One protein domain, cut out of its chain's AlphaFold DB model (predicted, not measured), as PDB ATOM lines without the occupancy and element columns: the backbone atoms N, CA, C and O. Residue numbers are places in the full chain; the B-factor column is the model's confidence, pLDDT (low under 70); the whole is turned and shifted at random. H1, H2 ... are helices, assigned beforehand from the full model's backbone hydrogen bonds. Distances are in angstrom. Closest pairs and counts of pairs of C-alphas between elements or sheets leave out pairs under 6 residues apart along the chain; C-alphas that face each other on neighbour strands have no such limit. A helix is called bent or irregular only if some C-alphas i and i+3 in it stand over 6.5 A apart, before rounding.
ATOM      1  N   LEU A 100     -18.024  16.449 -50.673       61.09
ATOM      2  CA  LEU A 100     -17.518  16.582 -52.036       61.09
ATOM      3  C   LEU A 100     -17.417  18.058 -52.457       61.09
ATOM      4  O   LEU A 100     -16.405  18.451 -53.035       61.09
ATOM      5  N   GLU A 101     -18.395  18.891 -52.093       64.81
ATOM      6  CA  GLU A 101     -18.308  20.352 -52.245       64.81
ATOM      7  C   GLU A 101     -17.212  20.951 -51.372       64.81
ATOM      8  O   GLU A 101     -16.458  21.798 -51.851       64.81
ATOM      9  N   ALA A 102     -17.080  20.497 -50.124       68.62
ATOM     10  CA  ALA A 102     -16.041  20.955 -49.209       68.62
ATOM     11  C   ALA A 102     -14.646  20.615 -49.757       68.62
ATOM     12  O   ALA A 102     -13.776  21.482 -49.823       68.62
ATOM     13  N   ALA A 103     -14.450  19.388 -50.249       71.38
ATOM     14  CA  ALA A 103     -13.215  18.979 -50.914       71.38
ATOM     15  C   ALA A 103     -12.937  19.804 -52.180       71.38
ATOM     16  O   ALA A 103     -11.813  20.262 -52.381       71.38
ATOM     17  N   GLY A 104     -13.957  20.051 -53.005       69.81
ATOM     18  CA  GLY A 104     -13.835  20.894 -54.193       69.81
ATOM     19  C   GLY A 104     -13.552  22.364 -53.867       69.81
ATOM     20  O   GLY A 104     -12.786  23.012 -54.581       69.81
ATOM     21  N   SER A 105     -14.150  22.920 -52.806       74.62
ATOM     22  CA  SER A 105     -13.861  24.278 -52.325       74.62
ATOM     23  C   SER A 105     -12.413  24.384 -51.858       74.62
ATOM     24  O   SER A 105     -11.666  25.222 -52.366       74.62
ATOM     25  N   TYR A 106     -11.982  23.460 -50.995       82.69
ATOM     26  CA  TYR A 106     -10.603  23.393 -50.525       82.69
ATOM     27  C   TYR A 106      -9.612  23.287 -51.690       82.69
ATOM     28  O   TYR A 106      -8.708  24.106 -51.779       82.69
ATOM     29  N   GLN A 107      -9.812  22.360 -52.636       77.62
ATOM     30  CA  GLN A 107      -8.912  22.178 -53.784       77.62
ATOM     31  C   GLN A 107      -8.785  23.434 -54.656       77.62
ATOM     32  O   GLN A 107      -7.686  23.777 -55.089       77.62
ATOM     33  N   ARG A 108      -9.892  24.137 -54.916       73.00
ATOM     34  CA  ARG A 108      -9.878  25.358 -55.737       73.00
ATOM     35  C   ARG A 108      -9.190  26.516 -55.026       73.00
ATOM     36  O   ARG A 108      -8.450  27.258 -55.668       73.00
ATOM     37  N   ARG A 109      -9.421  26.654 -53.719       79.12
ATOM     38  CA  ARG A 109      -8.813  27.700 -52.893       79.12
ATOM     39  C   ARG A 109      -7.331  27.419 -52.658       79.12
ATOM     40  O   ARG A 109      -6.527  28.296 -52.925       79.12
ATOM     41  N   ILE A 110      -6.949  26.196 -52.283       76.50
ATOM     42  CA  ILE A 110      -5.549  25.833 -52.009       76.50
ATOM     43  C   ILE A 110      -4.676  25.875 -53.267       76.50
ATOM     44  O   ILE A 110      -3.548  26.343 -53.200       76.50
ATOM     45  N   ALA A 111      -5.204  25.492 -54.438       66.88
ATOM     46  CA  ALA A 111      -4.485  25.628 -55.710       66.88
ATOM     47  C   ALA A 111      -4.200  27.097 -56.079       66.88
ATOM     48  O   ALA A 111      -3.287  27.381 -56.854       66.88
ATOM     49  N   ALA A 112      -4.989  28.026 -55.539       58.19
ATOM     50  CA  ALA A 112      -4.818  29.461 -55.713       58.19
ATOM     51  C   ALA A 112      -4.102  30.136 -54.532       58.19
ATOM     52  O   ALA A 112      -3.563  31.233 -54.685       58.19
ATOM     53  N   GLN A 113      -4.071  29.488 -53.366       64.38
ATOM     54  CA  GLN A 113      -3.402  29.963 -52.168       64.38
ATOM     55  C   GLN A 113      -1.890  29.850 -52.381       64.38
ATOM     56  O   GLN A 113      -1.320  28.764 -52.414       64.38
ATOM     57  N   ARG A 114      -1.214  30.990 -52.520       53.00
ATOM     58  CA  ARG A 114       0.243  31.058 -52.722       53.00
ATOM     59  C   ARG A 114       0.991  31.368 -51.421       53.00
ATOM     60  O   ARG A 114       2.002  32.064 -51.441       53.00
ATOM     61  N   SER A 115       0.476  30.865 -50.295       50.72
ATOM     62  CA  SER A 115       1.142  30.975 -48.994       50.72
ATOM     63  C   SER A 115       2.318  30.003 -48.933       50.72
ATOM     64  O   SER A 115       2.193  28.834 -49.283       50.72
ATOM     65  N   THR A 116       3.460  30.490 -48.474       50.03
ATOM     66  CA  THR A 116       4.729  29.745 -48.365       50.03
ATOM     67  C   THR A 116       4.790  28.868 -47.128       50.03
ATOM     68  O   THR A 116       5.352  27.777 -47.146       50.03
ATOM     69  N   SER A 117       4.102  29.295 -46.075       65.62
ATOM     70  CA  SER A 117       3.744  28.435 -44.965       65.62
ATOM     71  C   SER A 117       2.509  27.628 -45.363       65.62
ATOM     72  O   SER A 117       1.411  28.190 -45.466       65.62
ATOM     73  N   ALA A 118       2.698  26.322 -45.578       75.75
ATOM     74  CA  ALA A 118       1.614  25.379 -45.864       75.75
ATOM     75  C   ALA A 118       0.500  25.492 -44.811       75.75
ATOM     76  O   ALA A 118      -0.669  25.647 -45.159       75.75
ATOM     77  N   ILE A 119       0.884  25.591 -43.530       84.19
ATOM     78  CA  ILE A 119      -0.067  25.721 -42.421       84.19
ATOM     79  C   ILE A 119      -0.837  27.047 -42.448       84.19
ATOM     80  O   ILE A 119      -2.026  27.075 -42.140       84.19
ATOM     81  N   ARG A 120      -0.200  28.152 -42.856       82.75
ATOM     82  CA  ARG A 120      -0.884  29.447 -43.000       82.75
ATOM     83  C   ARG A 120      -1.836  29.453 -44.193       82.75
ATOM     84  O   ARG A 120      -2.923  30.018 -44.101       82.75
ATOM     85  N   GLY A 121      -1.443  28.807 -45.291       81.44
ATOM     86  CA  GLY A 121      -2.294  28.633 -46.463       81.44
ATOM     87  C   GLY A 121      -3.541  27.827 -46.122       81.44
ATOM     88  O   GLY A 121      -4.654  28.294 -46.354       81.44
ATOM     89  N   ASP A 122      -3.358  26.678 -45.475       88.00
ATOM     90  CA  ASP A 122      -4.453  25.835 -45.000       88.00
ATOM     91  C   ASP A 122      -5.354  26.546 -43.992       88.00
ATOM     92  O   ASP A 122      -6.571  26.388 -44.048       88.00
ATOM     93  N   TYR A 123      -4.786  27.369 -43.107       90.31
ATOM     94  CA  TYR A 123      -5.572  28.182 -42.184       90.31
ATOM     95  C   TYR A 123      -6.476  29.166 -42.929       90.31
ATOM     96  O   TYR A 123      -7.672  29.240 -42.664       90.31
ATOM     97  N   GLN A 124      -5.924  29.919 -43.880       87.31
ATOM     98  CA  GLN A 124      -6.685  30.921 -44.626       87.31
ATOM     99  C   GLN A 124      -7.773  30.275 -45.494       87.31
ATOM    100  O   GLN A 124      -8.903  30.768 -45.527       87.31
ATOM    101  N   VAL A 125      -7.466  29.147 -46.147       88.19
ATOM    102  CA  VAL A 125      -8.466  28.353 -46.873       88.19
ATOM    103  C   VAL A 125      -9.529  27.821 -45.914       88.19
ATOM    104  O   VAL A 125     -10.716  27.946 -46.199       88.19
ATOM    105  N   GLY A 126      -9.121  27.272 -44.769       89.31
ATOM    106  CA  GLY A 126     -10.021  26.728 -43.756       89.31
ATOM    107  C   GLY A 126     -10.978  27.780 -43.197       89.31
ATOM    108  O   GLY A 126     -12.183  27.551 -43.166       89.31
ATOM    109  N   MET A 127     -10.487  28.973 -42.852       91.69
ATOM    110  CA  MET A 127     -11.343  30.081 -42.415       91.69
ATOM    111  C   MET A 127     -12.286  30.559 -43.524       91.69
ATOM    112  O   MET A 127     -13.444  30.859 -43.243       91.69
ATOM    113  N   ALA A 128     -11.835  30.585 -44.785       84.56
ATOM    114  CA  ALA A 128     -12.698  30.868 -45.935       84.56
ATOM    115  C   ALA A 128     -13.821  29.844 -46.084       84.56
ATOM    116  O   ALA A 128     -14.978  30.215 -46.268       84.56
ATOM    117  N   MET A 129     -13.496  28.567 -45.928       83.44
ATOM    118  CA  MET A 129     -14.480  27.497 -45.938       83.44
ATOM    119  C   MET A 129     -15.500  27.642 -44.801       83.44
ATOM    120  O   MET A 129     -16.691  27.471 -45.034       83.44
ATOM    121  N   ILE A 130     -15.062  28.004 -43.595       82.75
ATOM    122  CA  ILE A 130     -15.961  28.155 -42.443       82.75
ATOM    123  C   ILE A 130     -16.860  29.387 -42.593       82.75
ATOM    124  O   ILE A 130     -18.074  29.287 -42.445       82.75
ATOM    125  N   LEU A 131     -16.278  30.550 -42.892       81.75
ATOM    126  CA  LEU A 131     -16.985  31.830 -42.797       81.75
ATOM    127  C   LEU A 131     -17.652  32.270 -44.101       81.75
ATOM    128  O   LEU A 131     -18.731  32.850 -44.058       81.75
ATOM    129  N   LYS A 132     -17.028  32.018 -45.262       75.44
ATOM    130  CA  LYS A 132     -17.614  32.365 -46.571       75.44
ATOM    131  C   LYS A 132     -18.446  31.227 -47.140       75.44
ATOM    132  O   LYS A 132     -19.447  31.478 -47.806       75.44
ATOM    133  N   ASP A 133     -18.007  29.988 -46.926       69.56
ATOM    134  CA  ASP A 133     -18.672  28.814 -47.491       69.56
ATOM    135  C   ASP A 133     -19.591  28.086 -46.507       69.56
ATOM    136  O   ASP A 133     -20.305  27.193 -46.944       69.56
ATOM    137  N   GLY A 134     -19.609  28.471 -45.225       66.88
ATOM    138  CA  GLY A 134     -20.527  27.922 -44.221       66.88
ATOM    139  C   GLY A 134     -20.215  26.489 -43.769       66.88
ATOM    140  O   GLY A 134     -21.021  25.861 -43.071       66.88
ATOM    141  N   PHE A 135     -19.047  25.946 -44.134       69.31
ATOM    142  CA  PHE A 135     -18.659  24.591 -43.753       69.31
ATOM    143  C   PHE A 135     -18.395  24.498 -42.243       69.31
ATOM    144  O   PHE A 135     -17.702  25.320 -41.648       69.31
ATOM    145  N   HIS A 136     -18.893  23.435 -41.610       71.56
ATOM    146  CA  HIS A 136     -18.600  23.170 -40.201       71.56
ATOM    147  C   HIS A 136     -17.113  22.828 -40.004       71.56
ATOM    148  O   HIS A 136     -16.546  22.092 -40.817       71.56
ATOM    149  N   LEU A 137     -16.504  23.276 -38.897       77.56
ATOM    150  CA  LEU A 137     -15.085  23.042 -38.590       77.56
ATOM    151  C   LEU A 137     -14.697  21.562 -38.735       77.56
ATOM    152  O   LEU A 137     -13.762  21.241 -39.457       77.56
ATOM    153  N   SER A 138     -15.489  20.644 -38.170       74.12
ATOM    154  CA  SER A 138     -15.232  19.195 -38.269       74.12
ATOM    155  C   SER A 138     -15.243  18.633 -39.699       74.12
ATOM    156  O   SER A 138     -14.650  17.584 -39.959       74.12
ATOM    157  N   LEU A 139     -15.927  19.289 -40.641       70.12
ATOM    158  CA  LEU A 139     -15.915  18.908 -42.053       70.12
ATOM    159  C   LEU A 139     -14.671  19.462 -42.753       70.12
ATOM    160  O   LEU A 139     -14.036  18.749 -43.527       70.12
ATOM    161  N   VAL A 140     -14.293  20.703 -42.437       81.31
ATOM    162  CA  VAL A 140     -13.052  21.329 -42.914       81.31
ATOM    163  C   VAL A 140     -11.835  20.531 -42.440       81.31
ATOM    164  O   VAL A 140     -10.972  20.200 -43.250       81.31
ATOM    165  N   GLU A 141     -11.815  20.108 -41.175       84.69
ATOM    166  CA  GLU A 141     -10.794  19.216 -40.615       84.69
ATOM    167  C   GLU A 141     -10.645  17.925 -41.427       84.69
ATOM    168  O   GLU A 141      -9.537  17.536 -41.803       84.69
ATOM    169  N   GLN A 142     -11.766  17.271 -41.747       75.25
ATOM    170  CA  GLN A 142     -11.767  16.043 -42.543       75.25
ATOM    171  C   GLN A 142     -11.233  16.264 -43.959       75.25
ATOM    172  O   GLN A 142     -10.517  15.406 -44.476       75.25
ATOM    173  N   VAL A 143     -11.573  17.387 -44.593       82.75
ATOM    174  CA  VAL A 143     -11.101  17.722 -45.941       82.75
ATOM    175  C   VAL A 143      -9.599  17.995 -45.943       82.75
ATOM    176  O   VAL A 143      -8.884  17.415 -46.760       82.75
ATOM    177  N   ILE A 144      -9.110  18.807 -45.004       87.94
ATOM    178  CA  ILE A 144      -7.690  19.162 -44.900       87.94
ATOM    179  C   ILE A 144      -6.840  17.924 -44.586       87.94
ATOM    180  O   ILE A 144      -5.801  17.729 -45.215       87.94
ATOM    181  N   ARG A 145      -7.300  17.039 -43.687       82.50
ATOM    182  CA  ARG A 145      -6.618  15.767 -43.374       82.50
ATOM    183  C   ARG A 145      -6.570  14.798 -44.557       82.50
ATOM    184  O   ARG A 145      -5.618  14.040 -44.690       82.50
ATOM    185  N   ARG A 146      -7.602  14.787 -45.410       79.38
ATOM    186  CA  ARG A 146      -7.677  13.914 -46.601       79.38
ATOM    187  C   ARG A 146      -7.006  14.515 -47.836       79.38
ATOM    188  O   ARG A 146      -6.935  13.847 -48.868       79.38
ATOM    189  N   SER A 147      -6.541  15.760 -47.751       80.62
ATOM    190  CA  SER A 147      -5.837  16.435 -48.833       80.62
ATOM    191  C   SER A 147      -4.561  15.684 -49.199       80.62
ATOM    192  O   SER A 147      -3.743  15.363 -48.338       80.62
ATOM    193  N   ALA A 148      -4.346  15.471 -50.498       66.81
ATOM    194  CA  ALA A 148      -3.092  14.914 -50.998       66.81
ATOM    195  C   ALA A 148      -1.877  15.798 -50.655       66.81
ATOM    196  O   ALA A 148      -0.766  15.284 -50.589       66.81
ATOM    197  N   MET A 149      -2.087  17.099 -50.412       68.38
ATOM    198  CA  MET A 149      -1.022  18.042 -50.051       68.38
ATOM    199  C   MET A 149      -0.508  17.837 -48.619       68.38
ATOM    200  O   MET A 149       0.640  18.157 -48.344       68.38
ATOM    201  N   ASN A 150      -1.327  17.260 -47.733       75.62
ATOM    202  CA  ASN A 150      -1.010  17.067 -46.313       75.62
ATOM    203  C   ASN A 150      -0.772  15.595 -45.960       75.62
ATOM    204  O   ASN A 150      -0.890  15.200 -44.802       75.62
ATOM    205  N   ARG A 151      -0.453  14.763 -46.959       69.38
ATOM    206  CA  ARG A 151      -0.292  13.313 -46.783       69.38
ATOM    207  C   ARG A 151       0.834  12.947 -45.813       69.38
ATOM    208  O   ARG A 151       0.730  11.929 -45.138       69.38
ATOM    209  N   ASP A 152       1.854  13.800 -45.746       73.31
ATOM    210  CA  ASP A 152       3.046  13.628 -44.911       73.31
ATOM    211  C   ASP A 152       3.043  14.550 -43.673       73.31
ATOM    212  O   ASP A 152       4.033  14.610 -42.945       73.31
ATOM    213  N   ALA A 153       1.954  15.293 -43.433       81.44
ATOM    214  CA  ALA A 153       1.835  16.173 -42.274       81.44
ATOM    215  C   ALA A 153       1.627  15.361 -40.984       81.44
ATOM    216  O   ALA A 153       0.867  14.391 -40.958       81.44
ATOM    217  N   ASP A 154       2.295  15.768 -39.904       85.00
ATOM    218  CA  ASP A 154       2.183  15.117 -38.600       85.00
ATOM    219  C   ASP A 154       0.992  15.649 -37.778       85.00
ATOM    220  O   ASP A 154       0.336  16.633 -38.124       85.00
ATOM    221  N   GLU A 155       0.691  15.007 -36.648       87.19
ATOM    222  CA  GLU A 155      -0.400  15.489 -35.789       87.19
ATOM    223  C   GLU A 155      -0.094  16.828 -35.110       87.19
ATOM    224  O   GLU A 155      -1.015  17.536 -34.713       87.19
ATOM    225  N   SER A 156       1.177  17.223 -35.003       87.38
ATOM    226  CA  SER A 156       1.547  18.544 -34.483       87.38
ATOM    227  C   SER A 156       1.074  19.658 -35.422       87.38
ATOM    228  O   SER A 156       0.489  20.651 -34.970       87.38
ATOM    229  N   TYR A 157       1.244  19.461 -36.733       90.25
ATOM    230  CA  TYR A 157       0.721  20.330 -37.783       90.25
ATOM    231  C   TYR A 157      -0.794  20.494 -37.656       90.25
ATOM    232  O   TYR A 157      -1.295  21.615 -37.542       90.25
ATOM    233  N   PHE A 158      -1.523  19.376 -37.616       88.75
ATOM    234  CA  PHE A 158      -2.981  19.388 -37.548       88.75
ATOM    235  C   PHE A 158      -3.501  19.991 -36.243       88.75
ATOM    236  O   PHE A 158      -4.413  20.812 -36.282       88.75
ATOM    237  N   ASN A 159      -2.901  19.662 -35.098       88.81
ATOM    238  CA  ASN A 159      -3.287  20.245 -33.813       88.81
ATOM    239  C   ASN A 159      -3.090  21.765 -33.803       88.81
ATOM    240  O   ASN A 159      -3.978  22.497 -33.368       88.81
ATOM    241  N   THR A 160      -1.963  22.251 -34.331       91.25
ATOM    242  CA  THR A 160      -1.689  23.692 -34.436       91.25
ATOM    243  C   THR A 160      -2.699  24.382 -35.353       91.25
ATOM    244  O   THR A 160      -3.244  25.430 -35.004       91.25
ATOM    245  N   LEU A 161      -2.981  23.787 -36.515       93.19
ATOM    246  CA  LEU A 161      -3.912  24.328 -37.500       93.19
ATOM    247  C   LEU A 161      -5.352  24.371 -36.977       93.19
ATOM    248  O   LEU A 161      -5.999  25.414 -37.048       93.19
ATOM    249  N   PHE A 162      -5.859  23.257 -36.452       92.31
ATOM    250  CA  PHE A 162      -7.255  23.142 -36.028       92.31
ATOM    251  C   PHE A 162      -7.527  23.891 -34.726       92.31
ATOM    252  O   PHE A 162      -8.582  24.509 -34.596       92.31
ATOM    253  N   SER A 163      -6.545  23.963 -33.818       92.31
ATOM    254  CA  SER A 163      -6.628  24.868 -32.668       92.31
ATOM    255  C   SER A 163      -6.728  26.324 -33.120       92.31
ATOM    256  O   SER A 163      -7.556  27.062 -32.593       92.31
ATOM    257  N   ALA A 164      -5.925  26.740 -34.105       93.56
ATOM    258  CA  ALA A 164      -5.998  28.094 -34.637       93.56
ATOM    259  C   ALA A 164      -7.338  28.357 -35.343       93.56
ATOM    260  O   ALA A 164      -7.906  29.431 -35.165       93.56
ATOM    261  N   LEU A 165      -7.848  27.415 -36.148       92.88
ATOM    262  CA  LEU A 165      -9.136  27.553 -36.847       92.88
ATOM    263  C   LEU A 165     -10.305  27.675 -35.862       92.88
ATOM    264  O   LEU A 165     -11.172  28.522 -36.055       92.88
ATOM    265  N   SER A 166     -10.295  26.883 -34.789       93.31
ATOM    266  CA  SER A 166     -11.286  26.960 -33.711       93.31
ATOM    267  C   SER A 166     -11.237  28.304 -32.968       93.31
ATOM    268  O   SER A 166     -12.271  28.952 -32.784       93.31
ATOM    269  N   ASP A 167     -10.036  28.772 -32.602       94.38
ATOM    270  CA  ASP A 167      -9.837  30.077 -31.949       94.38
ATOM    271  C   ASP A 167     -10.263  31.227 -32.882       94.38
ATOM    272  O   ASP A 167     -11.044  32.099 -32.508       94.38
ATOM    273  N   GLY A 168      -9.859  31.168 -34.154       93.25
ATOM    274  CA  GLY A 168     -10.270  32.118 -35.187       93.25
ATOM    275  C   GLY A 168     -11.787  32.178 -35.353       93.25
ATOM    276  O   GLY A 168     -12.362  33.263 -35.291       93.25
ATOM    277  N   GLN A 169     -12.448  31.026 -35.513       90.75
ATOM    278  CA  GLN A 169     -13.906  30.933 -35.611       90.75
ATOM    279  C   GLN A 169     -14.596  31.544 -34.385       90.75
ATOM    280  O   GLN A 169     -15.552  32.304 -34.545       90.75
ATOM    281  N   SER A 170     -14.101  31.242 -33.184       91.44
ATOM    282  CA  SER A 170     -14.652  31.766 -31.930       91.44
ATOM    283  C   SER A 170     -14.543  33.290 -31.868       91.44
ATOM    284  O   SER A 170     -15.533  33.965 -31.599       91.44
ATOM    285  N   ARG A 171     -13.385  33.857 -32.226       94.62
ATOM    286  CA  ARG A 171     -13.172  35.314 -32.266       94.62
ATOM    287  C   ARG A 171     -14.067  36.016 -33.280       94.62
ATOM    288  O   ARG A 171     -14.634  37.059 -32.969       94.62
ATOM    289  N   TYR A 172     -14.243  35.442 -34.472       93.62
ATOM    290  CA  TYR A 172     -15.202  35.969 -35.448       93.62
ATOM    291  C   TYR A 172     -16.634  35.935 -34.905       93.62
ATOM    292  O   TYR A 172     -17.351  36.924 -35.037       93.62
ATOM    293  N   ALA A 173     -17.047  34.840 -34.262       87.31
ATOM    294  CA  ALA A 173     -18.374  34.740 -33.659       87.31
ATOM    295  C   ALA A 173     -18.586  35.789 -32.553       87.31
ATOM    296  O   ALA A 173     -19.643  36.413 -32.499       87.31
ATOM    297  N   GLU A 174     -17.579  36.033 -31.715       91.69
ATOM    298  CA  GLU A 174     -17.625  37.058 -30.667       91.69
ATOM    299  C   GLU A 174     -17.688  38.484 -31.224       91.69
ATOM    300  O   GLU A 174     -18.402  39.315 -30.666       91.69
ATOM    301  N   ILE A 175     -16.976  38.779 -32.320       91.94
ATOM    302  CA  ILE A 175     -17.075  40.072 -33.016       91.94
ATOM    303  C   ILE A 175     -18.492  40.256 -33.567       91.94
ATOM    304  O   ILE A 175     -19.124  41.274 -33.308       91.94
ATOM    305  N   LEU A 176     -19.017  39.257 -34.281       85.94
ATOM    306  CA  LEU A 176     -20.343  39.325 -34.904       85.94
ATOM    307  C   LEU A 176     -21.485  39.389 -33.875       85.94
ATOM    308  O   LEU A 176     -22.528  39.976 -34.154       85.94
ATOM    309  N   ALA A 177     -21.298  38.807 -32.689       85.06
ATOM    310  CA  ALA A 177     -22.272  38.841 -31.599       85.06
ATOM    311  C   ALA A 177     -22.173  40.096 -30.709       85.06
ATOM    312  O   ALA A 177     -23.004  40.269 -29.818       85.06
ATOM    313  N   TYR A 178     -21.173  40.963 -30.905       87.56
ATOM    314  CA  TYR A 178     -20.899  42.088 -30.006       87.56
ATOM    315  C   TYR A 178     -21.955  43.203 -30.114       87.56
ATOM    316  O   TYR A 178     -21.900  43.995 -31.047       87.56
ATOM    317  N   ASP A 179     -22.918  43.272 -29.195       79.56
ATOM    318  CA  ASP A 179     -24.063  44.212 -29.228       79.56
ATOM    319  C   ASP A 179     -24.098  45.165 -28.014       79.56
ATOM    320  O   ASP A 179     -25.143  45.646 -27.593       79.56
ATOM    321  N   ALA A 180     -22.957  45.381 -27.353       73.81
ATOM    322  CA  ALA A 180     -22.933  46.176 -26.130       73.81
ATOM    323  C   ALA A 180     -22.881  47.685 -26.429       73.81
ATOM    324  O   ALA A 180     -21.915  48.175 -27.019       73.81
ATOM    325  N   ASP A 181     -23.875  48.421 -25.915       66.31
ATOM    326  CA  ASP A 181     -23.947  49.894 -25.945       66.31
ATOM    327  C   ASP A 181     -22.775  50.568 -25.204       66.31
ATOM    328  O   ASP A 181     -22.399  51.706 -25.497       66.31
ATOM    329  N   THR A 182     -22.158  49.859 -24.252       59.88
ATOM    330  CA  THR A 182     -21.012  50.325 -23.458       59.88
ATOM    331  C   THR A 182     -19.869  49.317 -23.481       59.88
ATOM    332  O   THR A 182     -20.075  48.126 -23.268       59.88
ATOM    333  N   MET A 183     -18.644  49.805 -23.695       76.88
ATOM    334  CA  MET A 183     -17.424  48.992 -23.615       76.88
ATOM    335  C   MET A 183     -17.059  48.717 -22.152       76.88
ATOM    336  O   MET A 183     -16.970  49.653 -21.354       76.88
ATOM    337  N   HIS A 184     -16.803  47.456 -21.803       73.44
ATOM    338  CA  HIS A 184     -16.486  47.041 -20.431       73.44
ATOM    339  C   HIS A 184     -15.051  46.521 -20.267       73.44
ATOM    340  O   HIS A 184     -14.579  46.335 -19.144       73.44
ATOM    341  N   SER A 185     -14.336  46.305 -21.371       80.62
ATOM    342  CA  SER A 185     -12.961  45.820 -21.392       80.62
ATOM    343  C   SER A 185     -12.171  46.363 -22.586       80.62
ATOM    344  O   SER A 185     -12.726  46.810 -23.587       80.62
ATOM    345  N   GLU A 186     -10.844  46.267 -22.506       77.56
ATOM    346  CA  GLU A 186      -9.922  46.634 -23.594       77.56
ATOM    347  C   GLU A 186     -10.204  45.826 -24.878       77.56
ATOM    348  O   GLU A 186     -10.000  46.311 -25.986       77.56
ATOM    349  N   VAL A 187     -10.717  44.601 -24.727       87.38
ATOM    350  CA  VAL A 187     -11.076  43.678 -25.816       87.38
ATOM    351  C   VAL A 187     -12.317  44.167 -26.573       87.38
ATOM    352  O   VAL A 187     -12.399  44.015 -27.794       87.38
ATOM    353  N   ASP A 188     -13.249  44.809 -25.867       87.88
ATOM    354  CA  ASP A 188     -14.495  45.327 -26.441       87.88
ATOM    355  C   ASP A 188     -14.246  46.489 -27.402       87.88
ATOM    356  O   ASP A 188     -14.985  46.645 -28.373       87.88
ATOM    357  N   VAL A 189     -13.159  47.247 -27.189       87.38
ATOM    358  CA  VAL A 189     -12.716  48.286 -28.127       87.38
ATOM    359  C   VAL A 189     -12.500  47.664 -29.502       87.38
ATOM    360  O   VAL A 189     -13.128  48.076 -30.470       87.38
ATOM    361  N   TYR A 190     -11.673  46.623 -29.602       92.19
ATOM    362  CA  TYR A 190     -11.421  45.991 -30.896       92.19
ATOM    363  C   TYR A 190     -12.691  45.358 -31.475       92.19
ATOM    364  O   TYR A 190     -12.978  45.564 -32.651       92.19
ATOM    365  N   ARG A 191     -13.475  44.624 -30.670       93.00
ATOM    366  CA  ARG A 191     -14.688  43.941 -31.158       93.00
ATOM    367  C   ARG A 191     -15.717  44.912 -31.730       93.00
ATOM    368  O   ARG A 191     -16.243  44.634 -32.803       93.00
ATOM    369  N   LYS A 192     -15.951  46.055 -31.073       91.25
ATOM    370  CA  LYS A 192     -16.866  47.088 -31.573       91.25
ATOM    371  C   LYS A 192     -16.429  47.599 -32.942       91.25
ATOM    372  O   LYS A 192     -17.188  47.500 -33.898       91.25
ATOM    373  N   PHE A 193     -15.199  48.104 -33.044       91.38
ATOM    374  CA  PHE A 193     -14.708  48.703 -34.286       91.38
ATOM    375  C   PHE A 193     -14.552  47.666 -35.404       91.38
ATOM    376  O   PHE A 193     -14.813  47.976 -36.563       91.38
ATOM    377  N   ALA A 194     -14.180  46.424 -35.077       92.75
ATOM    378  CA  ALA A 194     -14.147  45.333 -36.045       92.75
ATOM    379  C   ALA A 194     -15.552  44.979 -36.552       92.75
ATOM    380  O   ALA A 194     -15.721  44.815 -37.757       92.75
ATOM    381  N   ARG A 195     -16.564  44.913 -35.672       92.06
ATOM    382  CA  ARG A 195     -17.959  44.669 -36.065       92.06
ATOM    383  C   ARG A 195     -18.484  45.794 -36.951       92.06
ATOM    384  O   ARG A 195     -18.948  45.518 -38.049       92.06
ATOM    385  N   GLU A 196     -18.343  47.046 -36.519       89.75
ATOM    386  CA  GLU A 196     -18.760  48.222 -37.295       89.75
ATOM    387  C   GLU A 196     -18.079  48.266 -38.668       89.75
ATOM    388  O   GLU A 196     -18.723  48.555 -39.677       89.75
ATOM    389  N   TYR A 197     -16.785  47.936 -38.726       89.50
ATOM    390  CA  TYR A 197     -16.051  47.835 -39.981       89.50
ATOM    391  C   TYR A 197     -16.611  46.721 -40.873       89.50
ATOM    392  O   TYR A 197     -16.935  46.982 -42.027       89.50
ATOM    393  N   MET A 198     -16.770  45.502 -40.348       87.81
ATOM    394  CA  MET A 198     -17.287  44.356 -41.107       87.81
ATOM    395  C   MET A 198     -18.718  44.582 -41.611       87.81
ATOM    396  O   MET A 198     -19.013  44.221 -42.752       87.81
ATOM    397  N   ASP A 199     -19.576  45.204 -40.800       83.00
ATOM    398  CA  ASP A 199     -20.950  45.559 -41.165       83.00
ATOM    399  C   ASP A 199     -20.957  46.608 -42.286       83.00
ATOM    400  O   ASP A 199     -21.671  46.438 -43.276       83.00
ATOM    401  N   ARG A 200     -20.114  47.648 -42.172       85.19
ATOM    402  CA  ARG A 200     -19.993  48.723 -43.168       85.19
ATOM    403  C   ARG A 200     -19.405  48.254 -44.496       85.19
ATOM    404  O   ARG A 200     -19.851  48.722 -45.531       85.19
ATOM    405  N   THR A 201     -18.382  47.400 -44.478       77.19
ATOM    406  CA  THR A 201     -17.651  46.988 -45.692       77.19
ATOM    407  C   THR A 201     -18.102  45.647 -46.259       77.19
ATOM    408  O   THR A 201     -17.482  45.125 -47.196       77.19
ATOM    409  N   HIS A 202     -19.095  45.025 -45.620       76.25
ATOM    410  CA  HIS A 202     -19.560  43.668 -45.896       76.25
ATOM    411  C   HIS A 202     -18.422  42.629 -45.962       76.25
ATOM    412  O   HIS A 202     -18.501  41.628 -46.681       76.25
ATOM    413  N   THR A 203     -17.335  42.863 -45.217       79.31
ATOM    414  CA  THR A 203     -16.165  41.981 -45.197       79.31
ATOM    415  C   THR A 203     -16.438  40.797 -44.277       79.31
ATOM    416  O   THR A 203     -16.641  40.962 -43.082       79.31
ATOM    417  N   THR A 204     -16.401  39.581 -44.825       80.12
ATOM    418  CA  THR A 204     -16.606  38.347 -44.043       80.12
ATOM    419  C   THR A 204     -15.332  37.861 -43.348       80.12
ATOM    420  O   THR A 204     -15.402  37.261 -42.282       80.12
ATOM    421  N   ILE A 205     -14.162  38.090 -43.956       85.94
ATOM    422  CA  ILE A 205     -12.856  37.653 -43.440       85.94
ATOM    423  C   ILE A 205     -11.903  38.829 -43.524       85.94
ATOM    424  O   ILE A 205     -11.678  39.356 -44.610       85.94
ATOM    425  N   LEU A 206     -11.355  39.216 -42.379       86.44
ATOM    426  CA  LEU A 206     -10.433  40.332 -42.267       86.44
ATOM    427  C   LEU A 206      -9.072  39.961 -42.866       86.44
ATOM    428  O   LEU A 206      -8.508  38.901 -42.584       86.44
ATOM    429  N   SER A 207      -8.534  40.868 -43.673       81.88
ATOM    430  CA  SER A 207      -7.153  40.864 -44.141       81.88
ATOM    431  C   SER A 207      -6.261  41.732 -43.247       81.88
ATOM    432  O   SER A 207      -6.729  42.485 -42.396       81.88
ATOM    433  N   SER A 208      -4.944  41.663 -43.454       78.69
ATOM    434  CA  SER A 208      -4.005  42.504 -42.695       78.69
ATOM    435  C   SER A 208      -4.181  44.002 -42.977       78.69
ATOM    436  O   SER A 208      -3.864  44.809 -42.110       78.69
ATOM    437  N   ASP A 209      -4.708  44.363 -44.149       75.38
ATOM    438  CA  ASP A 209      -5.027  45.748 -44.506       75.38
ATOM    439  C   ASP A 209      -6.336  46.203 -43.825       75.38
ATOM    440  O   ASP A 209      -6.387  47.298 -43.268       75.38
ATOM    441  N   ASP A 210      -7.356  45.331 -43.753       83.06
ATOM    442  CA  ASP A 210      -8.590  45.611 -42.992       83.06
ATOM    443  C   ASP A 210      -8.277  45.894 -41.520       83.06
ATOM    444  O   ASP A 210      -8.816  46.815 -40.913       83.06
ATOM    445  N   GLU A 211      -7.364  45.120 -40.942       85.81
ATOM    446  CA  GLU A 211      -6.961  45.307 -39.558       85.81
ATOM    447  C   GLU A 211      -6.201  46.605 -39.314       85.81
ATOM    448  O   GLU A 211      -6.419  47.253 -38.291       85.81
ATOM    449  N   GLN A 212      -5.349  47.017 -40.252       81.75
ATOM    450  CA  GLN A 212      -4.718  48.332 -40.183       81.75
ATOM    451  C   GLN A 212      -5.777  49.436 -40.185       81.75
ATOM    452  O   GLN A 212      -5.707  50.315 -39.331       81.75
ATOM    453  N   ASN A 213      -6.796  49.343 -41.044       83.25
ATOM    454  CA  ASN A 213      -7.881  50.323 -41.098       83.25
ATOM    455  C   ASN A 213      -8.740  50.338 -39.828       83.25
ATOM    456  O   ASN A 213      -9.109  51.413 -39.353       83.25
ATOM    457  N   ILE A 214      -9.044  49.172 -39.248       89.50
ATOM    458  CA  ILE A 214      -9.753  49.075 -37.962       89.50
ATOM    459  C   ILE A 214      -8.950  49.797 -36.881       89.50
ATOM    460  O   ILE A 214      -9.484  50.634 -36.155       89.50
ATOM    461  N   ILE A 215      -7.653  49.512 -36.796       87.56
ATOM    462  CA  ILE A 215      -6.796  50.097 -35.771       87.56
ATOM    463  C   ILE A 215      -6.617  51.602 -36.001       87.56
ATOM    464  O   ILE A 215      -6.721  52.373 -35.050       87.56
ATOM    465  N   GLU A 216      -6.401  52.038 -37.240       83.75
ATOM    466  CA  GLU A 216      -6.343  53.456 -37.602       83.75
ATOM    467  C   GLU A 216      -7.629  54.181 -37.192       83.75
ATOM    468  O   GLU A 216      -7.565  55.249 -36.587       83.75
ATOM    469  N   THR A 217      -8.794  53.578 -37.444       86.88
ATOM    470  CA  THR A 217     -10.096  54.137 -37.048       86.88
ATOM    471  C   THR A 217     -10.189  54.301 -35.531       86.88
ATOM    472  O   THR A 217     -10.628  55.350 -35.063       86.88
ATOM    473  N   ILE A 218      -9.705  53.320 -34.758       89.19
ATOM    474  CA  ILE A 218      -9.633  53.431 -33.295       89.19
ATOM    475  C   ILE A 218      -8.735  54.609 -32.900       89.19
ATOM    476  O   ILE A 218      -9.145  55.455 -32.110       89.19
ATOM    477  N   TYR A 219      -7.531  54.717 -33.467       85.56
ATOM    478  CA  TYR A 219      -6.641  55.841 -33.170       85.56
ATOM    479  C   TYR A 219      -7.260  57.197 -33.533       85.56
ATOM    480  O   TYR A 219      -7.115  58.140 -32.758       85.56
ATOM    481  N   ARG A 220      -7.975  57.305 -34.661       85.06
ATOM    482  CA  ARG A 220      -8.672  58.540 -35.063       85.06
ATOM    483  C   ARG A 220      -9.783  58.922 -34.085       85.06
ATOM    484  O   ARG A 220      -9.866  60.091 -33.723       85.06
ATOM    485  N   ASP A 221     -10.577  57.959 -33.617       86.94
ATOM    486  CA  ASP A 221     -11.608  58.189 -32.591       86.94
ATOM    487  C   ASP A 221     -10.987  58.688 -31.274       86.94
ATOM    488  O   ASP A 221     -11.437  59.688 -30.715       86.94
ATOM    489  N   TYR A 222      -9.885  58.077 -30.820       85.44
ATOM    490  CA  TYR A 222      -9.154  58.554 -29.638       85.44
ATOM    491  C   TYR A 222      -8.550  59.950 -29.839       85.44
ATOM    492  O   TYR A 222      -8.654  60.796 -28.950       85.44
ATOM    493  N   MET A 223      -7.941  60.216 -30.998       80.94
ATOM    494  CA  MET A 223      -7.400  61.537 -31.329       80.94
ATOM    495  C   MET A 223      -8.479  62.613 -31.294       80.94
ATOM    496  O   MET A 223      -8.245  63.680 -30.732       80.94
ATOM    497  N   GLN A 224      -9.648  62.333 -31.872       83.88
ATOM    498  CA  GLN A 224     -10.761  63.271 -31.891       83.88
ATOM    499  C   GLN A 224     -11.216  63.610 -30.465       83.88
ATOM    500  O   GLN A 224     -11.293  64.787 -30.119       83.88
ATOM    501  N   ARG A 225     -11.411  62.605 -29.600       83.00
ATOM    502  CA  ARG A 225     -11.795  62.824 -28.193       83.00
ATOM    503  C   ARG A 225     -10.754  63.632 -27.421       83.00
ATOM    504  O   ARG A 225     -11.099  64.579 -26.723       83.00
ATOM    505  N   LEU A 226      -9.468  63.319 -27.595       78.94
ATOM    506  CA  LEU A 226      -8.375  64.067 -26.961       78.94
ATOM    507  C   LEU A 226      -8.321  65.528 -27.429       78.94
ATOM    508  O   LEU A 226      -8.007  66.423 -26.643       78.94
ATOM    509  N   GLN A 227      -8.619  65.785 -28.702       79.12
ATOM    510  CA  GLN A 227      -8.682  67.138 -29.252       79.12
ATOM    511  C   GLN A 227      -9.907  67.918 -28.752       79.12
ATOM    512  O   GLN A 227      -9.795  69.125 -28.536       79.12
ATOM    513  N   GLU A 228     -11.042  67.248 -28.547       81.19
ATOM    514  CA  GLU A 228     -12.254  67.829 -27.954       81.19
ATOM    515  C   GLU A 228     -12.044  68.189 -26.473       81.19
ATOM    516  O   GLU A 228     -12.431  69.275 -26.040       81.19
ATOM    517  N   GLU A 229     -11.372  67.326 -25.704       79.06
ATOM    518  CA  GLU A 229     -11.057  67.565 -24.289       79.06
ATOM    519  C   GLU A 229      -9.959  68.623 -24.091       79.06
ATOM    520  O   GLU A 229      -9.984  69.386 -23.121       79.06
ATOM    521  N   GLN A 230      -8.980  68.681 -25.000       72.19
ATOM    522  CA  GLN A 230      -7.838  69.589 -24.917       72.19
ATOM    523  C   GLN A 230      -7.490  70.195 -26.295       72.19
ATOM    524  O   GLN A 230      -6.601  69.709 -27.004       72.19
ATOM    525  N   PRO A 231      -8.097  71.346 -26.652       64.38
ATOM    526  CA  PRO A 231      -7.941  71.978 -27.968       64.38
ATOM    527  C   PRO A 231      -6.499  72.366 -28.325       64.38
ATOM    528  O   PRO A 231      -6.147  72.491 -29.498       64.38
ATOM    529  N   ASN A 232      -5.630  72.536 -27.322       62.59
ATOM    530  CA  ASN A 232      -4.222  72.888 -27.513       62.59
ATOM    531  C   ASN A 232      -3.425  71.812 -28.274       62.59
ATOM    532  O   ASN A 232      -2.375  72.125 -28.836       62.59
ATOM    533  N   TYR A 233      -3.925  70.574 -28.355       61.28
ATOM    534  CA  TYR A 233      -3.285  69.507 -29.124       61.28
ATOM    535  C   TYR A 233      -3.511  69.581 -30.638       61.28
ATOM    536  O   TYR A 233      -2.851  68.855 -31.375       61.28
ATOM    537  N   HIS A 234      -4.370  70.481 -31.139       58.81
ATOM    538  CA  HIS A 234      -4.511  70.707 -32.586       58.81
ATOM    539  C   HIS A 234      -3.204  71.162 -33.260       58.81
ATOM    540  O   HIS A 234      -3.066  71.030 -34.474       58.81
ATOM    541  N   ARG A 235      -2.256  71.731 -32.500       57.78
ATOM    542  CA  ARG A 235      -1.014  72.316 -33.036       57.78
ATOM    543  C   ARG A 235       0.263  71.544 -32.696       57.78
ATOM    544  O   ARG A 235       1.299  71.866 -33.266       57.78
ATOM    545  N   ASP A 236       0.205  70.557 -31.802       70.00
ATOM    546  CA  ASP A 236       1.378  69.796 -31.344       70.00
ATOM    547  C   ASP A 236       1.211  68.304 -31.650       70.00
ATOM    548  O   ASP A 236       0.779  67.488 -30.829       70.00
ATOM    549  N   THR A 237       1.539  67.965 -32.893       67.38
ATOM    550  CA  THR A 237       1.428  66.619 -33.451       67.38
ATOM    551  C   THR A 237       2.389  65.621 -32.794       67.38
ATOM    552  O   THR A 237       2.037  64.456 -32.618       67.38
ATOM    553  N   GLN A 238       3.572  66.063 -32.351       69.75
ATOM    554  CA  GLN A 238       4.534  65.201 -31.654       69.75
ATOM    555  C   GLN A 238       4.038  64.800 -30.265       69.75
ATOM    556  O   GLN A 238       4.128  63.630 -29.885       69.75
ATOM    557  N   ARG A 239       3.469  65.747 -29.515       74.88
ATOM    558  CA  ARG A 239       2.917  65.465 -28.189       74.88
ATOM    559  C   ARG A 239       1.663  64.594 -28.252       74.88
ATOM    560  O   ARG A 239       1.491  63.738 -27.389       74.88
ATOM    561  N   MET A 240       0.831  64.768 -29.281       75.38
ATOM    562  CA  MET A 240      -0.300  63.874 -29.553       75.38
ATOM    563  C   MET A 240       0.184  62.436 -29.794       75.38
ATOM    564  O   MET A 240      -0.333  61.508 -29.179       75.38
ATOM    565  N   MET A 241       1.229  62.241 -30.603       76.38
ATOM    566  CA  MET A 241       1.775  60.901 -30.842       76.38
ATOM    567  C   MET A 241       2.342  60.232 -29.596       76.38
ATOM    568  O   MET A 241       2.063  59.057 -29.369       76.38
ATOM    569  N   ALA A 242       3.083  60.968 -28.768       77.69
ATOM    570  CA  ALA A 242       3.613  60.423 -27.521       77.69
ATOM    571  C   ALA A 242       2.491  59.914 -26.596       77.69
ATOM    572  O   ALA A 242       2.600  58.830 -26.030       77.69
ATOM    573  N   LEU A 243       1.377  60.651 -26.506       80.38
ATOM    574  CA  LEU A 243       0.208  60.246 -25.717       80.38
ATOM    575  C   LEU A 243      -0.474  58.995 -26.281       80.38
ATOM    576  O   LEU A 243      -0.852  58.103 -25.525       80.38
ATOM    577  N   LEU A 244      -0.609  58.903 -27.603       81.75
ATOM    578  CA  LEU A 244      -1.186  57.735 -28.270       81.75
ATOM    579  C   LEU A 244      -0.322  56.475 -28.084       81.75
ATOM    580  O   LEU A 244      -0.857  55.386 -27.857       81.75
ATOM    581  N   GLU A 245       1.004  56.608 -28.154       81.25
ATOM    582  CA  GLU A 245       1.946  55.512 -27.893       81.25
ATOM    583  C   GLU A 245       1.936  55.079 -26.418       81.25
ATOM    584  O   GLU A 245       1.994  53.883 -26.127       81.25
ATOM    585  N   GLU A 246       1.811  56.023 -25.481       82.56
ATOM    586  CA  GLU A 246       1.818  55.740 -24.043       82.56
ATOM    587  C   GLU A 246       0.487  55.155 -23.544       82.56
ATOM    588  O   GLU A 246       0.481  54.186 -22.784       82.56
ATOM    589  N   GLN A 247      -0.645  55.719 -23.971       81.06
ATOM    590  CA  GLN A 247      -1.953  55.428 -23.375       81.06
ATOM    591  C   GLN A 247      -2.791  54.454 -24.205       81.06
ATOM    592  O   GLN A 247      -3.465  53.587 -23.649       81.06
ATOM    593  N   VAL A 248      -2.747  54.556 -25.537       83.19
ATOM    594  CA  VAL A 248      -3.662  53.815 -26.426       83.19
ATOM    595  C   VAL A 248      -3.017  52.529 -26.946       83.19
ATOM    596  O   VAL A 248      -3.646  51.468 -26.972       83.19
ATOM    597  N   GLN A 249      -1.735  52.579 -27.314       85.38
ATOM    598  CA  GLN A 249      -1.031  51.430 -27.887       85.38
ATOM    599  C   GLN A 249      -0.986  50.186 -26.976       85.38
ATOM    600  O   GLN A 249      -1.167  49.082 -27.502       85.38
ATOM    601  N   PRO A 250      -0.763  50.280 -25.647       86.69
ATOM    602  CA  PRO A 250      -0.748  49.099 -24.777       86.69
ATOM    603  C   PRO A 250      -2.114  48.405 -24.703       86.69
ATOM    604  O   PRO A 250      -2.187  47.177 -24.797       86.69
ATOM    605  N   ILE A 251      -3.186  49.200 -24.614       86.00
ATOM    606  CA  ILE A 251      -4.579  48.737 -24.612       86.00
ATOM    607  C   ILE A 251      -4.882  48.017 -25.925       86.00
ATOM    608  O   ILE A 251      -5.319  46.865 -25.917       86.00
ATOM    609  N   LEU A 252      -4.564  48.644 -27.061       87.94
ATOM    610  CA  LEU A 252      -4.800  48.058 -28.379       87.94
ATOM    611  C   LEU A 252      -3.977  46.795 -28.622       87.94
ATOM    612  O   LEU A 252      -4.488  45.834 -29.189       87.94
ATOM    613  N   ARG A 253      -2.718  46.747 -28.170       89.19
ATOM    614  CA  ARG A 253      -1.900  45.527 -28.247       89.19
ATOM    615  C   ARG A 253      -2.577  44.365 -27.536       89.19
ATOM    616  O   ARG A 253      -2.661  43.275 -28.097       89.19
ATOM    617  N   LYS A 254      -3.072  44.599 -26.321       89.69
ATOM    618  CA  LYS A 254      -3.787  43.585 -25.546       89.69
ATOM    619  C   LYS A 254      -5.104  43.190 -26.219       89.69
ATOM    620  O   LYS A 254      -5.390  41.999 -26.319       89.69
ATOM    621  N   ALA A 255      -5.847  44.160 -26.748       90.62
ATOM    622  CA  ALA A 255      -7.082  43.924 -27.486       90.62
ATOM    623  C   ALA A 255      -6.856  43.046 -28.727       90.62
ATOM    624  O   ALA A 255      -7.548  42.051 -28.895       90.62
ATOM    625  N   ILE A 256      -5.840  43.337 -29.548       90.44
ATOM    626  CA  ILE A 256      -5.502  42.544 -30.743       90.44
ATOM    627  C   ILE A 256      -5.129  41.111 -30.352       90.44
ATOM    628  O   ILE A 256      -5.650  40.159 -30.927       90.44
ATOM    629  N   ILE A 257      -4.277  40.929 -29.338       91.31
ATOM    630  CA  ILE A 257      -3.866  39.591 -28.882       91.31
ATOM    631  C   ILE A 257      -5.082  38.734 -28.491       91.31
ATOM    632  O   ILE A 257      -5.112  37.533 -28.775       91.31
ATOM    633  N   LEU A 258      -6.093  39.341 -27.867       90.44
ATOM    634  CA  LEU A 258      -7.251  38.636 -27.313       90.44
ATOM    635  C   LEU A 258      -8.455  38.547 -28.262       90.44
ATOM    636  O   LEU A 258      -9.173  37.558 -28.197       90.44
ATOM    637  N   ALA A 259      -8.663  39.526 -29.144       91.62
ATOM    638  CA  ALA A 259      -9.845  39.611 -30.006       91.62
ATOM    639  C   ALA A 259      -9.560  39.381 -31.491       91.62
ATOM    640  O   ALA A 259     -10.442  38.907 -32.199       91.62
ATOM    641  N   SER A 260      -8.366  39.718 -31.991       93.00
ATOM    642  CA  SER A 260      -8.108  39.680 -33.436       93.00
ATOM    643  C   SER A 260      -8.096  38.241 -33.957       93.00
ATOM    644  O   SER A 260      -7.297  37.429 -33.469       93.00
ATOM    645  N   PRO A 261      -8.914  37.911 -34.975       91.88
ATOM    646  CA  PRO A 261      -8.832  36.627 -35.660       91.88
ATOM    647  C   PRO A 261      -7.554  36.487 -36.501       91.88
ATOM    648  O   PRO A 261      -7.057  35.383 -36.701       91.88
ATOM    649  N   ILE A 262      -6.973  37.599 -36.965       89.38
ATOM    650  CA  ILE A 262      -5.728  37.595 -37.750       89.38
ATOM    651  C   ILE A 262      -4.528  37.298 -36.853       89.38
ATOM    652  O   ILE A 262      -3.590  36.609 -37.270       89.38
ATOM    653  N   TYR A 263      -4.559  37.763 -35.598       89.50
ATOM    654  CA  TYR A 263      -3.500  37.469 -34.638       89.50
ATOM    655  C   TYR A 263      -3.318  35.967 -34.438       89.50
ATOM    656  O   TYR A 263      -2.185  35.539 -34.253       89.50
ATOM    657  N   VAL A 264      -4.370  35.143 -34.520       90.75
ATOM    658  CA  VAL A 264      -4.295  33.693 -34.250       90.75
ATOM    659  C   VAL A 264      -3.946  32.832 -35.461       90.75
ATOM    660  O   VAL A 264      -3.635  31.661 -35.268       90.75
ATOM    661  N   GLU A 265      -3.841  33.412 -36.664       88.62
ATOM    662  CA  GLU A 265      -3.438  32.706 -37.892       88.62
ATOM    663  C   GLU A 265      -2.261  31.741 -37.671       88.62
ATOM    664  O   GLU A 265      -1.193  32.130 -37.166       88.62
ATOM    665  N   ALA A 266      -2.439  30.483 -38.080       86.31
ATOM    666  CA  ALA A 266      -1.385  29.482 -37.997       86.31
ATOM    667  C   ALA A 266      -0.195  29.875 -38.892       86.31
ATOM    668  O   ALA A 266      -0.370  30.434 -39.972       86.31
ATOM    669  N   GLY A 267       1.033  29.631 -38.429       78.88
ATOM    670  CA  GLY A 267       2.257  29.992 -39.161       78.88
ATOM    671  C   GLY A 267       2.616  31.487 -39.162       78.88
ATOM    672  O   GLY A 267       3.657  31.853 -39.703       78.88
ATOM    673  N   ARG A 268       1.812  32.369 -38.548       81.38
ATOM    674  CA  ARG A 268       2.124  33.805 -38.426       81.38
ATOM    675  C   ARG A 268       3.077  34.082 -37.258       81.38
ATOM    676  O   ARG A 268       2.796  33.699 -36.121       81.38
ATOM    677  N   ASN A 269       4.149  34.840 -37.507       80.31
ATOM    678  CA  ASN A 269       5.021  35.348 -36.447       80.31
ATOM    679  C   ASN A 269       4.321  36.473 -35.672       80.31
ATOM    680  O   ASN A 269       4.184  37.597 -36.154       80.31
ATOM    681  N   LYS A 270       3.882  36.165 -34.450       83.12
ATOM    682  CA  LYS A 270       3.070  37.067 -33.620       83.12
ATOM    683  C   LYS A 270       3.797  38.366 -33.258       83.12
ATOM    684  O   LYS A 270       3.183  39.431 -33.240       83.12
ATOM    685  N   LYS A 271       5.108  38.289 -32.998       73.88
ATOM    686  CA  LYS A 271       5.924  39.442 -32.589       73.88
ATOM    687  C   LYS A 271       6.130  40.412 -33.748       73.88
ATOM    688  O   LYS A 271       5.961  41.617 -33.575       73.88
ATOM    689  N   GLU A 272       6.474  39.883 -34.918       68.88
ATOM    690  CA  GLU A 272       6.685  40.681 -36.131       68.88
ATOM    691  C   GLU A 272       5.381  41.296 -36.622       68.88
ATOM    692  O   GLU A 272       5.350  42.471 -36.969       68.88
ATOM    693  N   TYR A 273       4.292  40.533 -36.568       77.38
ATOM    694  CA  TYR A 273       2.973  41.025 -36.925       77.38
ATOM    695  C   TYR A 273       2.552  42.224 -36.055       77.38
ATOM    696  O   TYR A 273       2.233  43.274 -36.602       77.38
ATOM    697  N   LEU A 274       2.647  42.128 -34.721       77.44
ATOM    698  CA  LEU A 274       2.330  43.265 -33.845       77.44
ATOM    699  C   LEU A 274       3.258  44.462 -34.098       77.44
ATOM    700  O   LEU A 274       2.800  45.600 -34.113       77.44
ATOM    701  N   ALA A 275       4.560  44.241 -34.295       70.19
ATOM    702  CA  ALA A 275       5.491  45.330 -34.589       70.19
ATOM    703  C   ALA A 275       5.152  46.033 -35.916       70.19
ATOM    704  O   ALA A 275       5.098  47.262 -35.960       70.19
ATOM    705  N   GLY A 276       4.868  45.252 -36.961       65.56
ATOM    706  CA  GLY A 276       4.476  45.737 -38.279       65.56
ATOM    707  C   GLY A 276       3.203  46.572 -38.215       65.56
ATOM    708  O   GLY A 276       3.233  47.731 -38.614       65.56
ATOM    709  N   THR A 277       2.130  46.041 -37.626       71.00
ATOM    710  CA  THR A 277       0.830  46.721 -37.526       71.00
ATOM    711  C   THR A 277       0.940  48.106 -36.886       71.00
ATOM    712  O   THR A 277       0.419  49.072 -37.432       71.00
ATOM    713  N   PHE A 278       1.686  48.248 -35.783       74.94
ATOM    714  CA  PHE A 278       1.825  49.546 -35.113       74.94
ATOM    715  C   PHE A 278       2.836  50.500 -35.761       74.94
ATOM    716  O   PHE A 278       2.812  51.693 -35.474       74.94
ATOM    717  N   SER A 279       3.716  50.010 -36.635       68.50
ATOM    718  CA  SER A 279       4.702  50.862 -37.312       68.50
ATOM    719  C   SER A 279       4.103  51.747 -38.413       68.50
ATOM    720  O   SER A 279       4.683  52.781 -38.727       68.50
ATOM    721  N   VAL A 280       2.956  51.353 -38.979       64.25
ATOM    722  CA  VAL A 280       2.296  52.023 -40.120       64.25
ATOM    723  C   VAL A 280       1.356  53.147 -39.675       64.25
ATOM    724  O   VAL A 280       1.146  54.118 -40.399       64.25
ATOM    725  N   ILE A 281       0.803  53.026 -38.469       68.38
ATOM    726  CA  ILE A 281      -0.280  53.877 -37.967       68.38
ATOM    727  C   ILE A 281       0.108  55.359 -37.854       68.38
ATOM    728  O   ILE A 281      -0.667  56.188 -38.327       68.38
ATOM    729  N   PRO A 282       1.280  55.743 -37.303       64.56
ATOM    730  CA  PRO A 282       1.635  57.158 -37.168       64.56
ATOM    731  C   PRO A 282       1.591  57.907 -38.509       64.56
ATOM    732  O   PRO A 282       1.025  58.989 -38.613       64.56
ATOM    733  N   GLU A 283       2.110  57.290 -39.567       61.78
ATOM    734  CA  GLU A 283       2.147  57.894 -40.902       61.78
ATOM    735  C   GLU A 283       0.742  57.977 -41.520       61.78
ATOM    736  O   GLU A 283       0.387  59.004 -42.092       61.78
ATOM    737  N   SER A 284      -0.102  56.949 -41.337       63.12
ATOM    738  CA  SER A 284      -1.503  56.971 -41.804       63.12
ATOM    739  C   SER A 284      -2.335  58.090 -41.165       63.12
ATOM    740  O   SER A 284      -3.220  58.671 -41.793       63.12
ATOM    741  N   LEU A 285      -2.005  58.465 -39.928       65.50
ATOM    742  CA  LEU A 285      -2.655  59.548 -39.193       65.50
ATOM    743  C   LEU A 285      -2.113  60.943 -39.565       65.50
ATOM    744  O   LEU A 285      -2.622  61.937 -39.053       65.50
ATOM    745  N   GLY A 286      -1.134  61.032 -40.475       59.75
ATOM    746  CA  GLY A 286      -0.549  62.293 -40.943       59.75
ATOM    747  C   GLY A 286       0.624  62.801 -40.099       59.75
ATOM    748  O   GLY A 286       0.959  63.982 -40.174       59.75
ATOM    749  N   PHE A 287       1.245  61.941 -39.283       64.25
ATOM    750  CA  PHE A 287       2.444  62.292 -38.527       64.25
ATOM    751  C   PHE A 287       3.704  61.993 -39.348       64.25
ATOM    752  O   PHE A 287       4.104  60.837 -39.491       64.25
ATOM    753  N   ASP A 288       4.350  63.040 -39.869       53.88
ATOM    754  CA  ASP A 288       5.628  62.917 -40.577       53.88
ATOM    755  C   ASP A 288       6.744  62.464 -39.624       53.88
ATOM    756  O   ASP A 288       7.108  63.156 -38.666       53.88
ATOM    757  N   ARG A 289       7.357  61.313 -39.913       48.62
ATOM    758  CA  ARG A 289       8.637  60.943 -39.304       48.62
ATOM    759  C   ARG A 289       9.766  61.667 -40.033       48.62
ATOM    760  O   ARG A 289      10.220  61.218 -41.076       48.62
ATOM    761  N   ASN A 297      13.829  48.830 -39.580       38.06
ATOM    762  CA  ASN A 297      12.915  48.103 -38.684       38.06
ATOM    763  C   ASN A 297      11.598  47.646 -39.340       38.06
ATOM    764  O   ASN A 297      10.852  46.892 -38.721       38.06
ATOM    765  N   LEU A 298      11.328  48.041 -40.589       40.53
ATOM    766  CA  LEU A 298      10.124  47.644 -41.340       40.53
ATOM    767  C   LEU A 298      10.212  46.236 -41.969       40.53
ATOM    768  O   LEU A 298       9.236  45.772 -42.553       40.53
ATOM    769  N   THR A 299      11.357  45.544 -41.879       40.50
ATOM    770  CA  THR A 299      11.642  44.373 -42.738       40.50
ATOM    771  C   THR A 299      12.136  43.103 -42.040       40.50
ATOM    772  O   THR A 299      12.298  42.082 -42.714       40.50
ATOM    773  N   LYS A 300      12.303  43.068 -40.709       37.16
ATOM    774  CA  LYS A 300      12.490  41.781 -40.007       37.16
ATOM    775  C   LYS A 300      11.136  41.081 -39.872       37.16
ATOM    776  O   LYS A 300      10.384  41.373 -38.950       37.16
ATOM    777  N   GLY A 301      10.828  40.223 -40.847       36.00
ATOM    778  CA  GLY A 301       9.645  39.356 -40.830       36.00
ATOM    779  C   GLY A 301       8.942  39.127 -42.162       36.00
ATOM    780  O   GLY A 301       7.983  38.367 -42.241       36.00
ATOM    781  N   LEU A 302       9.416  39.737 -43.246       36.47
ATOM    782  CA  LEU A 302       8.903  39.438 -44.579       36.47
ATOM    783  C   LEU A 302       9.676  38.235 -45.128       36.47
ATOM    784  O   LEU A 302      10.583  38.390 -45.943       36.47
ATOM    785  N   ALA A 303       9.350  37.037 -44.653       33.25
ATOM    786  CA  ALA A 303       9.760  35.792 -45.283       33.25
ATOM    787  C   ALA A 303       8.590  35.267 -46.133       33.25
ATOM    788  O   ALA A 303       7.482  35.075 -45.644       33.25
ATOM    789  N   GLU A 304       8.900  35.082 -47.418       43.97
ATOM    790  CA  GLU A 304       8.270  34.109 -48.310       43.97
ATOM    791  C   GLU A 304       6.820  34.408 -48.789       43.97
ATOM    792  O   GLU A 304       5.820  34.023 -48.207       43.97
ATOM    793  N   GLU A 305       6.734  35.045 -49.958       36.88
ATOM    794  CA  GLU A 305       5.706  34.915 -51.012       36.88
ATOM    795  C   GLU A 305       6.506  34.979 -52.335       36.88
ATOM    796  O   GLU A 305       7.700  35.312 -52.289       36.88
ATOM    797  N   LYS A 306       5.924  34.686 -53.512       49.12
ATOM    798  CA  LYS A 306       6.623  34.950 -54.793       49.12
ATOM    799  C   LYS A 306       7.221  36.363 -54.743       49.12
ATOM    800  O   LYS A 306       6.504  37.308 -54.407       49.12
ATOM    801  N   THR A 307       8.516  36.488 -55.039       56.03
ATOM    802  CA  THR A 307       9.323  37.697 -54.788       56.03
ATOM    803  C   THR A 307       8.614  38.974 -55.252       56.03
ATOM    804  O   THR A 307       8.581  39.962 -54.524       56.03
TER     805      THR A 307
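AT A GLANCE: This is residues 100 to 289 and 297 to 307 of the 569 residues of an uncharacterized protein of Selenomonas infelix ATCC 43532 (UniProt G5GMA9). Two helical lobes lie end to end along the longest axis: one is formed by H1, H2, H3 and much of H4, the other by H5 to H9, and H4 reaches from the first to H5 in the second. In the first lobe H1 packs on the up-and-down bundle of H2, H3 and H4; in the second, H6 runs out to H7 at the tip and the bent H8 folds back from there. The printed part has 201 residues with nine named helices, H1 to H9 in chain order, and no named strand; its class is all helix. It is compact, with a radius of gyration of the C-alphas of 19.0 A, and its outline is elongated, 62 by 40 by 26 A.

HOW THE PARTS SIT: H1, residues 100 to 110, touches H2, residues 118 to 131, at a steep tilt of 49 degrees, with the C-alphas of Arg 109 and Val 125 closest at 6.1 A. H2 and H3, residues 137 to 146, form a helical hairpin, closest at the C-alphas of Gly 126 and Val 140, 6.2 A. H4, residues 155 to 176, completes the bundle, each helix running against the one before; its C-alpha 161 comes closest to that of Tyr 123 in H2, at 6.3 A. With residues 174 to 176 alone, H4 touches H5, residues 186 to 201, about perpendicular at 78 degrees; the C-alphas of Ile 175 and Arg 191 are closest, 4.9 A apart. H6, residues 208 to 229, is the hub and touches H5, closest at the C-alphas of Ala 194 and Ile 214, 6.1 A. H7, residues 231 to 234, touches H6 only at the corner, and only just, with 3 pairs of C-alphas within 8 A, the closest being those of Gln 227 and Tyr 233, 5.9 A. H8, residues 237 to 259, was assigned as one helix by its hydrogen bonds but is bent, C-alphas 247 and 250 being 6.6 A apart; its arms H8a, residues 237 to 247, and H8b, residues 250 to 259, stand at 54 degrees. H8b touches H5, closest at the C-alphas of Val 187 and Ala 255, 4.3 A. H9, residues 270 to 284, is irregular, with C-alphas 279 and 282 7.0 A apart, and touches H6, closest at the C-alphas of Glu 216 and Ile 281, 6.1 A. Every O i to N i+4 pair is within hydrogen-bond range in H1, H2, H3, H4, H6, H8a and H8b, against 11 of 12 in H5 and 7 of 11 in H9; H7 is too short for such a pair.

IN THESE COORDINATES: H1 begins at C-alpha 100, (-17.518, 16.582, -52.036). H4 is 31.1 A long and H6 31.9 A, ending at C-alpha 229, (-11.057, 67.565, -24.289). H9 ends at C-alpha 284, (-1.503, 56.971, -41.804).

THE WHOLE: The two C-alphas farthest apart, those of Leu 100 and Asn 232, are 62.8 A apart. Residues 290 to 296 are not printed, and C-alphas 289 and 297 are 13.5 A apart across the cut. No link between the helices is long. The mean pLDDT of the printed part is 77.6, and among the residues under 70 are 111 to 117, 279 to 289 and 297 to 307.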